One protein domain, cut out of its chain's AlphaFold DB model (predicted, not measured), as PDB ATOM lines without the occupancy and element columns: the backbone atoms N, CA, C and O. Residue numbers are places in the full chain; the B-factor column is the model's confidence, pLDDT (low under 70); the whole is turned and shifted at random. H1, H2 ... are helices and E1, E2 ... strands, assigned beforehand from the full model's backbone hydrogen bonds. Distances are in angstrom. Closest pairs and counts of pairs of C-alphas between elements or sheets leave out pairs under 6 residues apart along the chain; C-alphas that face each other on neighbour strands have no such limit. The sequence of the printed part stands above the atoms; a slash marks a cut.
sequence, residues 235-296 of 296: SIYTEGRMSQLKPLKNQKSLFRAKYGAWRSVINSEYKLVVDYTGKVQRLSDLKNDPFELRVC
ATOM      1  N   SER A 235      47.330 -39.034   8.749       89.88
ATOM      2  CA  SER A 235      46.909 -37.807   9.441       89.88
ATOM      3  C   SER A 235      47.275 -36.498   8.719       89.88
ATOM      4  O   SER A 235      48.207 -36.467   7.912       89.88
ATOM      5  N   ILE A 236      46.595 -35.405   9.072       92.75
ATOM      6  CA  ILE A 236      46.906 -34.010   8.733       92.75
ATOM      7  C   ILE A 236      47.323 -33.261  10.003       92.75
ATOM      8  O   ILE A 236      46.736 -33.453  11.065       92.75
ATOM      9  N   TYR A 237      48.297 -32.358   9.872       94.31
ATOM     10  CA  TYR A 237      48.636 -31.364  10.888       94.31
ATOM     11  C   TYR A 237      48.051 -29.999  10.518       94.31
ATOM     12  O   TYR A 237      48.173 -29.559   9.373       94.31
ATOM     13  N   THR A 238      47.471 -29.303  11.494       94.50
ATOM     14  CA  THR A 238      47.045 -27.909  11.343       94.50
ATOM     15  C   THR A 238      47.493 -27.079  12.538       94.50
ATOM     16  O   THR A 238      47.678 -27.577  13.649       94.50
ATOM     17  N   GLU A 239      47.673 -25.783  12.324       93.44
ATOM     18  CA  GLU A 239      47.985 -24.846  13.394       93.44
ATOM     19  C   GLU A 239      47.312 -23.507  13.148       93.44
ATOM     20  O   GLU A 239      47.061 -23.101  12.012       93.44
ATOM     21  N   GLY A 240      47.027 -22.799  14.231       89.56
ATOM     22  CA  GLY A 240      46.340 -21.530  14.132       89.56
ATOM     23  C   GLY A 240      46.451 -20.704  15.392       89.56
ATOM     24  O   GLY A 240      47.121 -21.051  16.369       89.56
ATOM     25  N   ARG A 241      45.808 -19.540  15.341       84.44
ATOM     26  CA  ARG A 241      45.708 -18.625  16.472       84.44
ATOM     27  C   ARG A 241      44.278 -18.137  16.611       84.44
ATOM     28  O   ARG A 241      43.738 -17.551  15.674       84.44
ATOM     29  N   MET A 242      43.712 -18.298  17.804       74.69
ATOM     30  CA  MET A 242      42.378 -17.815  18.143       74.69
ATOM     31  C   MET A 242      42.291 -16.305  17.933       74.69
ATOM     32  O   MET A 242      42.909 -15.504  18.644       74.69
ATOM     33  N   SER A 243      41.482 -15.904  16.954       63.16
ATOM     34  CA  SER A 243      41.301 -14.497  16.591       63.16
ATOM     35  C   SER A 243      40.485 -13.717  17.635       63.16
ATOM     36  O   SER A 243      40.632 -12.496  17.762       63.16
ATOM     37  N   GLN A 244      39.656 -14.425  18.413       59.28
ATOM     38  CA  GLN A 244      38.650 -13.844  19.304       59.28
ATOM     39  C   GLN A 244      39.076 -13.685  20.769       59.28
ATOM     40  O   GLN A 244      38.326 -13.100  21.552       59.28
ATOM     41  N   LEU A 245      40.281 -14.115  21.164       56.62
ATOM     42  CA  LEU A 245      40.732 -13.907  22.542       56.62
ATOM     43  C   LEU A 245      40.805 -12.408  22.858       56.62
ATOM     44  O   LEU A 245      41.576 -11.643  22.250       56.62
ATOM     45  N   LYS A 246      39.977 -11.975  23.818       54.16
ATOM     46  CA  LYS A 246      40.064 -10.640  24.407       54.16
ATOM     47  C   LYS A 246      41.343 -10.603  25.247       54.16
ATOM     48  O   LYS A 246      41.472 -11.400  26.172       54.16
ATOM     49  N   PRO A 247      42.311  -9.728  24.929       51.50
ATOM     50  CA  PRO A 247      43.517  -9.630  25.732       51.50
ATOM     51  C   PRO A 247      43.158  -9.174  27.149       51.50
ATOM     52  O   PRO A 247      42.303  -8.300  27.324       51.50
ATOM     53  N   LEU A 248      43.856  -9.711  28.150       53.38
ATOM     54  CA  LEU A 248      43.941  -9.054  29.454       53.38
ATOM     55  C   LEU A 248      44.513  -7.638  29.248       53.38
ATOM     56  O   LEU A 248      45.332  -7.415  28.343       53.38
ATOM     57  N   LYS A 249      44.037  -6.662  30.036       52.72
ATOM     58  CA  LYS A 249      44.428  -5.245  29.910       52.72
ATOM     59  C   LYS A 249      45.956  -5.122  29.733       52.72
ATOM     60  O   LYS A 249      46.721  -5.695  30.498       52.72
ATOM     61  N   ASN A 250      46.376  -4.367  28.715       52.69
ATOM     62  CA  ASN A 250      47.766  -4.008  28.388       52.69
ATOM     63  C   ASN A 250      48.730  -5.105  27.870       52.69
ATOM     64  O   ASN A 250      49.915  -4.820  27.737       52.69
ATOM     65  N   GLN A 251      48.271  -6.295  27.452       54.81
ATOM     66  CA  GLN A 251      49.147  -7.300  26.802       54.81
ATOM     67  C   GLN A 251      48.624  -7.779  25.434       54.81
ATOM     68  O   GLN A 251      48.353  -8.954  25.226       54.81
ATOM     69  N   LYS A 252      48.445  -6.875  24.461       53.91
ATOM     70  CA  LYS A 252      47.720  -7.200  23.211       53.91
ATOM     71  C   LYS A 252      48.411  -8.218  22.284       53.91
ATOM     72  O   LYS A 252      47.707  -9.042  21.706       53.91
ATOM     73  N   SER A 253      49.736  -8.165  22.103       54.12
ATOM     74  CA  SER A 253      50.438  -9.004  21.109       54.12
ATOM     75  C   SER A 253      50.962 -10.320  21.691       54.12
ATOM     76  O   SER A 253      50.662 -11.382  21.148       54.12
ATOM     77  N   LEU A 254      51.674 -10.275  22.824       54.12
ATOM     78  CA  LEU A 254      52.243 -11.472  23.457       54.12
ATOM     79  C   LEU A 254      51.172 -12.416  24.021       54.12
ATOM     80  O   LEU A 254      51.331 -13.628  23.925       54.12
ATOM     81  N   PHE A 255      50.068 -11.892  24.566       55.28
ATOM     82  CA  PHE A 255      49.012 -12.727  25.151       55.28
ATOM     83  C   PHE A 255      48.307 -13.579  24.093       55.28
ATOM     84  O   PHE A 255      48.110 -14.769  24.295       55.28
ATOM     85  N   ARG A 256      47.976 -12.999  22.932       55.28
ATOM     86  CA  ARG A 256      47.360 -13.742  21.820       55.28
ATOM     87  C   ARG A 256      48.332 -14.719  21.165       55.28
ATOM     88  O   ARG A 256      47.927 -15.814  20.802       55.28
ATOM     89  N   ALA A 257      49.603 -14.332  21.034       54.53
ATOM     90  CA  ALA A 257      50.641 -15.201  20.483       54.53
ATOM     91  C   ALA A 257      50.942 -16.406  21.388       54.53
ATOM     92  O   ALA A 257      51.223 -17.483  20.875       54.53
ATOM     93  N   LYS A 258      50.865 -16.223  22.712       56.94
ATOM     94  CA  LYS A 258      51.116 -17.271  23.699       56.94
ATOM     95  C   LYS A 258      49.852 -18.090  23.965       56.94
ATOM     96  O   LYS A 258      49.819 -19.259  23.648       56.94
ATOM     97  N   TYR A 259      48.772 -17.484  24.443       60.44
ATOM     98  CA  TYR A 259      47.585 -18.212  24.920       60.44
ATOM     99  C   TYR A 259      46.515 -18.483  23.857       60.44
ATOM    100  O   TYR A 259      45.523 -19.133  24.157       60.44
ATOM    101  N   GLY A 260      46.683 -17.965  22.637       72.62
ATOM    102  CA  GLY A 260      45.750 -18.201  21.534       72.62
ATOM    103  C   GLY A 260      46.227 -19.188  20.492       72.62
ATOM    104  O   GLY A 260      45.443 -19.524  19.611       72.62
ATOM    105  N   ALA A 261      47.486 -19.612  20.545       85.75
ATOM    106  CA  ALA A 261      48.018 -20.555  19.578       85.75
ATOM    107  C   ALA A 261      47.585 -21.983  19.922       85.75
ATOM    108  O   ALA A 261      47.685 -22.418  21.072       85.75
ATOM    109  N   TRP A 262      47.140 -22.696  18.897       91.50
ATOM    110  CA  TRP A 262      46.739 -24.090  18.969       91.50
ATOM    111  C   TRP A 262      47.369 -24.865  17.815       91.50
ATOM    112  O   TRP A 262      47.726 -24.297  16.777       91.50
ATOM    113  N   ARG A 263      47.511 -26.170  18.019       94.69
ATOM    114  CA  ARG A 263      47.915 -27.139  17.001       94.69
ATOM    115  C   ARG A 263      46.940 -28.298  17.035       94.69
ATOM    116  O   ARG A 263      46.422 -28.618  18.105       94.69
ATOM    117  N   SER A 264      46.715 -28.928  15.893       95.62
ATOM    118  CA  SER A 264      45.922 -30.142  15.837       95.62
ATOM    119  C   SER A 264      46.526 -31.197  14.923       95.62
ATOM    120  O   SER A 264      47.248 -30.880  13.975       95.62
ATOM    121  N   VAL A 265      46.233 -32.453  15.247       95.75
ATOM    122  CA  VAL A 265      46.469 -33.608  14.382       95.75
ATOM    123  C   VAL A 265      45.126 -34.288  14.159       95.75
ATOM    124  O   VAL A 265      44.411 -34.572  15.121       95.75
ATOM    125  N   ILE A 266      44.789 -34.515  12.894       94.25
ATOM    126  CA  ILE A 266      43.510 -35.068  12.446       94.25
ATOM    127  C   ILE A 266      43.795 -36.348  11.676       94.25
ATOM    128  O   ILE A 266      44.622 -36.320  10.770       94.25
ATOM    129  N   ASN A 267      43.118 -37.443  11.993       91.50
ATOM    130  CA  ASN A 267      43.036 -38.611  11.119       91.50
ATOM    131  C   ASN A 267      41.571 -38.906  10.755       91.50
ATOM    132  O   ASN A 267      40.695 -38.089  11.024       91.50
ATOM    133  N   SER A 268      41.310 -40.048  10.118       86.44
ATOM    134  CA  SER A 268      39.962 -40.440   9.682       86.44
ATOM    135  C   SER A 268      38.984 -40.704  10.834       86.44
ATOM    136  O   SER A 268      37.782 -40.781  10.598       86.44
ATOM    137  N   GLU A 269      39.469 -40.841  12.070       90.56
ATOM    138  CA  GLU A 269      38.649 -41.200  13.232       90.56
ATOM    139  C   GLU A 269      38.676 -40.148  14.345       90.56
ATOM    140  O   GLU A 269      37.688 -39.983  15.051       90.56
ATOM    141  N   TYR A 270      39.777 -39.417  14.515       94.38
ATOM    142  CA  TYR A 270      40.020 -38.558  15.667       94.38
ATOM    143  C   TYR A 270      40.677 -37.233  15.291       94.38
ATOM    144  O   TYR A 270      41.508 -37.144  14.383       94.38
ATOM    145  N   LYS A 271      40.375 -36.210  16.092       96.00
ATOM    146  CA  LYS A 271      41.041 -34.905  16.079       96.00
ATOM    147  C   LYS A 271      41.577 -34.583  17.468       96.00
ATOM    148  O   LYS A 271      40.810 -34.443  18.418       96.00
ATOM    149  N   LEU A 272      42.895 -34.447  17.586       96.62
ATOM    150  CA  LEU A 272      43.571 -34.020  18.811       96.62
ATOM    151  C   LEU A 272      43.960 -32.549  18.691       96.62
ATOM    152  O   LEU A 272      44.719 -32.195  17.795       96.62
ATOM    153  N   VAL A 273      43.514 -31.716  19.629       94.88
ATOM    154  CA  VAL A 273      43.878 -30.298  19.731       94.88
ATOM    155  C   VAL A 273      44.710 -30.069  20.987       94.88
ATOM    156  O   VAL A 273      44.307 -30.423  22.099       94.88
ATOM    157  N   VAL A 274      45.857 -29.415  20.820       93.94
ATOM    158  CA  VAL A 274      46.749 -29.006  21.908       93.94
ATOM    159  C   VAL A 274      46.979 -27.499  21.878       93.94
ATOM    160  O   VAL A 274      46.929 -26.861  20.823       93.94
ATOM    161  N   ASP A 275      47.266 -26.915  23.038       88.69
ATOM    162  CA  ASP A 275      47.756 -25.540  23.094       88.69
ATOM    163  C   ASP A 275      49.240 -25.440  22.691       88.69
ATOM    164  O   ASP A 275      49.927 -26.430  22.431       88.69
ATOM    165  N   TYR A 276      49.766 -24.216  22.652       84.19
ATOM    166  CA  TYR A 276      51.166 -23.949  22.310       84.19
ATOM    167  C   TYR A 276      52.204 -24.663  23.202       84.19
ATOM    168  O   TYR A 276      53.349 -24.814  22.771       84.19
ATOM    169  N   THR A 277      51.831 -25.079  24.422       87.50
ATOM    170  CA  THR A 277      52.693 -25.846  25.341       87.50
ATOM    171  C   THR A 277      52.641 -27.350  25.087       87.50
ATOM    172  O   THR A 277      53.446 -28.084  25.653       87.50
ATOM    173  N   GLY A 278      51.722 -27.813  24.234       88.00
ATOM    174  CA  GLY A 278      51.459 -29.230  24.002       88.00
ATOM    175  C   GLY A 278      50.460 -29.835  24.990       88.00
ATOM    176  O   GLY A 278      50.224 -31.039  24.942       88.00
ATOM    177  N   LYS A 279      49.848 -29.034  25.874       90.75
ATOM    178  CA  LYS A 279      48.782 -29.525  26.748       90.75
ATOM    179  C   LYS A 279      47.536 -29.802  25.910       90.75
ATOM    180  O   LYS A 279      47.083 -28.935  25.161       90.75
ATOM    181  N   VAL A 280      46.976 -30.999  26.075       93.19
ATOM    182  CA  VAL A 280      45.729 -31.413  25.422       93.19
ATOM    183  C   VAL A 280      44.584 -30.506  25.862       93.19
ATOM    184  O   VAL A 280      44.352 -30.318  27.057       93.19
ATOM    185  N   GLN A 281      43.902 -29.930  24.876       89.62
ATOM    186  CA  GLN A 281      42.713 -29.098  25.051       89.62
ATOM    187  C   GLN A 281      41.448 -29.879  24.690       89.62
ATOM    188  O   GLN A 281      40.442 -29.756  25.382       89.62
ATOM    189  N   ARG A 282      41.504 -30.694  23.626       92.44
ATOM    190  CA  ARG A 282      40.375 -31.501  23.151       92.44
ATOM    191  C   ARG A 282      40.856 -32.747  22.411       92.44
ATOM    192  O   ARG A 282      41.838 -32.678  21.677       92.44
ATOM    193  N   LEU A 283      40.133 -33.850  22.580       95.62
ATOM    194  CA  LEU A 283      40.175 -35.028  21.719       95.62
ATOM    195  C   LEU A 283      38.741 -35.314  21.257       95.62
ATOM    196  O   LEU A 283      37.884 -35.607  22.093       95.62
ATOM    197  N   SER A 284      38.488 -35.186  19.957       95.19
ATOM    198  CA  SER A 284      37.180 -35.421  19.332       95.19
ATOM    199  C   SER A 284      37.190 -36.766  18.593       95.19
ATOM    200  O   SER A 284      38.150 -37.044  17.871       95.19
ATOM    201  N   ASP A 285      36.134 -37.568  18.742       95.50
ATOM    202  CA  ASP A 285      35.858 -38.770  17.935       95.50
ATOM    203  C   ASP A 285      35.010 -38.358  16.725       95.50
ATOM    204  O   ASP A 285      33.803 -38.170  16.836       95.50
ATOM    205  N   LEU A 286      35.643 -38.188  15.568       91.38
ATOM    206  CA  LEU A 286      34.994 -37.691  14.351       91.38
ATOM    207  C   LEU A 286      34.014 -38.701  13.746       91.38
ATOM    208  O   LEU A 286      33.123 -38.319  12.989       91.38
ATOM    209  N   LYS A 287      34.161 -39.988  14.075       89.69
ATOM    210  CA  LYS A 287      33.319 -41.058  13.538       89.69
ATOM    211  C   LYS A 287      31.982 -41.139  14.265       89.69
ATOM    212  O   LYS A 287      30.945 -41.313  13.628       89.69
ATOM    213  N   ASN A 288      32.007 -41.036  15.593       94.12
ATOM    214  CA  ASN A 288      30.809 -41.137  16.428       94.12
ATOM    215  C   ASN A 288      30.254 -39.768  16.860       94.12
ATOM    216  O   ASN A 288      29.121 -39.693  17.337       94.12
ATOM    217  N   ASP A 289      31.033 -38.697  16.699       93.69
ATOM    218  CA  ASP A 289      30.675 -37.315  17.020       93.69
ATOM    219  C   ASP A 289      31.225 -36.332  15.958       93.69
ATOM    220  O   ASP A 289      32.127 -35.534  16.228       93.69
ATOM    221  N   PRO A 290      30.670 -36.358  14.729       90.75
ATOM    222  CA  PRO A 290      31.150 -35.530  13.616       90.75
ATOM    223  C   PRO A 290      30.968 -34.021  13.843       90.75
ATOM    224  O   PRO A 290      31.567 -33.221  13.131       90.75
ATOM    225  N   PHE A 291      30.161 -33.623  14.832       92.69
ATOM    226  CA  PHE A 291      29.952 -32.225  15.222       92.69
ATOM    227  C   PHE A 291      30.832 -31.792  16.404       92.69
ATOM    228  O   PHE A 291      30.616 -30.708  16.943       92.69
ATOM    229  N   GLU A 292      31.788 -32.626  16.830       93.38
ATOM    230  CA  GLU A 292      32.774 -32.328  17.879       93.38
ATOM    231  C   GLU A 292      32.163 -31.785  19.191       93.38
ATOM    232  O   GLU A 292      32.691 -30.859  19.818       93.38
ATOM    233  N   LEU A 293      31.017 -32.323  19.607       89.38
ATOM    234  CA  LEU A 293      30.288 -31.885  20.798       89.38
ATOM    235  C   LEU A 293      30.869 -32.432  22.109       89.38
ATOM    236  O   LEU A 293      30.635 -31.856  23.174       89.38
ATOM    237  N   ARG A 294      31.586 -33.554  22.058       86.25
ATOM    238  CA  ARG A 294      32.085 -34.297  23.217       86.25
ATOM    239  C   ARG A 294      33.608 -34.271  23.251       86.25
ATOM    240  O   ARG A 294      34.281 -34.362  22.229       86.25
ATOM    241  N   VAL A 295      34.149 -34.187  24.462       78.94
ATOM    242  CA  VAL A 295      35.575 -34.418  24.718       78.94
ATOM    243  C   VAL A 295      35.715 -35.848  25.227       78.94
ATOM    244  O   VAL A 295      35.016 -36.214  26.174       78.94
ATOM    245  N   CYS A 296      36.567 -36.636  24.569       68.62
ATOM    246  CA  CYS A 296      36.879 -38.010  24.969       68.62
ATOM    247  C   CYS A 296      37.744 -38.063  26.236       68.62
ATOM    248  O   CYS A 296      38.607 -37.169  26.406       68.62
TER     249      CYS A 296
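Overview. This is residues 235 to 296 of the 296 residues of the protein "DUF229 domain-containing protein" of Candidatus Poribacteria bacterium (UniProt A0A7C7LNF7). A twisted sheet of four strands makes the body, and between E1 and E2 a loop and the short helix H1 reach past one end of it; residues 249 to 254 stick out. The printed part has 62 residues, with one named helix and four named strands, in the order E1 H1 E2 E3 E4: mixed, helices and strands. It is loose, radius of gyration of the C-alphas 13.5 A, spanning 42 by 21 by 17 A.

Arrangement. E1, residues 236 to 241, is antiparallel to E2, residues 261 to 266; N 238 and O 264, 2.9 A apart, are within hydrogen-bond range. H1, residues 252 to 259, with 3 of 4 O i to N i+4 pairs within range, only grazes the sheet with residues 255 to 259; its closest C-alpha pair with E1 is Ala 257 and Arg 241, 7.2 A. E3, residues 270 to 275, and E4, residues 280 to 285, complete a meander from E2, each strand the antiparallel neighbour of the one before; N 265 and O 272 are 3.0 A apart, N 273 and O 282 2.8 A. E1 and E4, the edge strands, are apart.

Along the chain. E1 begins at C-alpha 236 (46.906, -34.010, 8.733) and is 17.3 A long, H1 11.1 A, E2 16.8 A, E3 16.9 A and E4 14.4 A, ending at C-alpha 285 (35.858, -38.770, 17.935).

Size, cuts and confidence. The C-alphas farthest apart, of Asn 250 and Asn 288, are 42.5 A apart. The printed part has no cut and no long link. Residues 243 to 259 and 296 have pLDDT under 70.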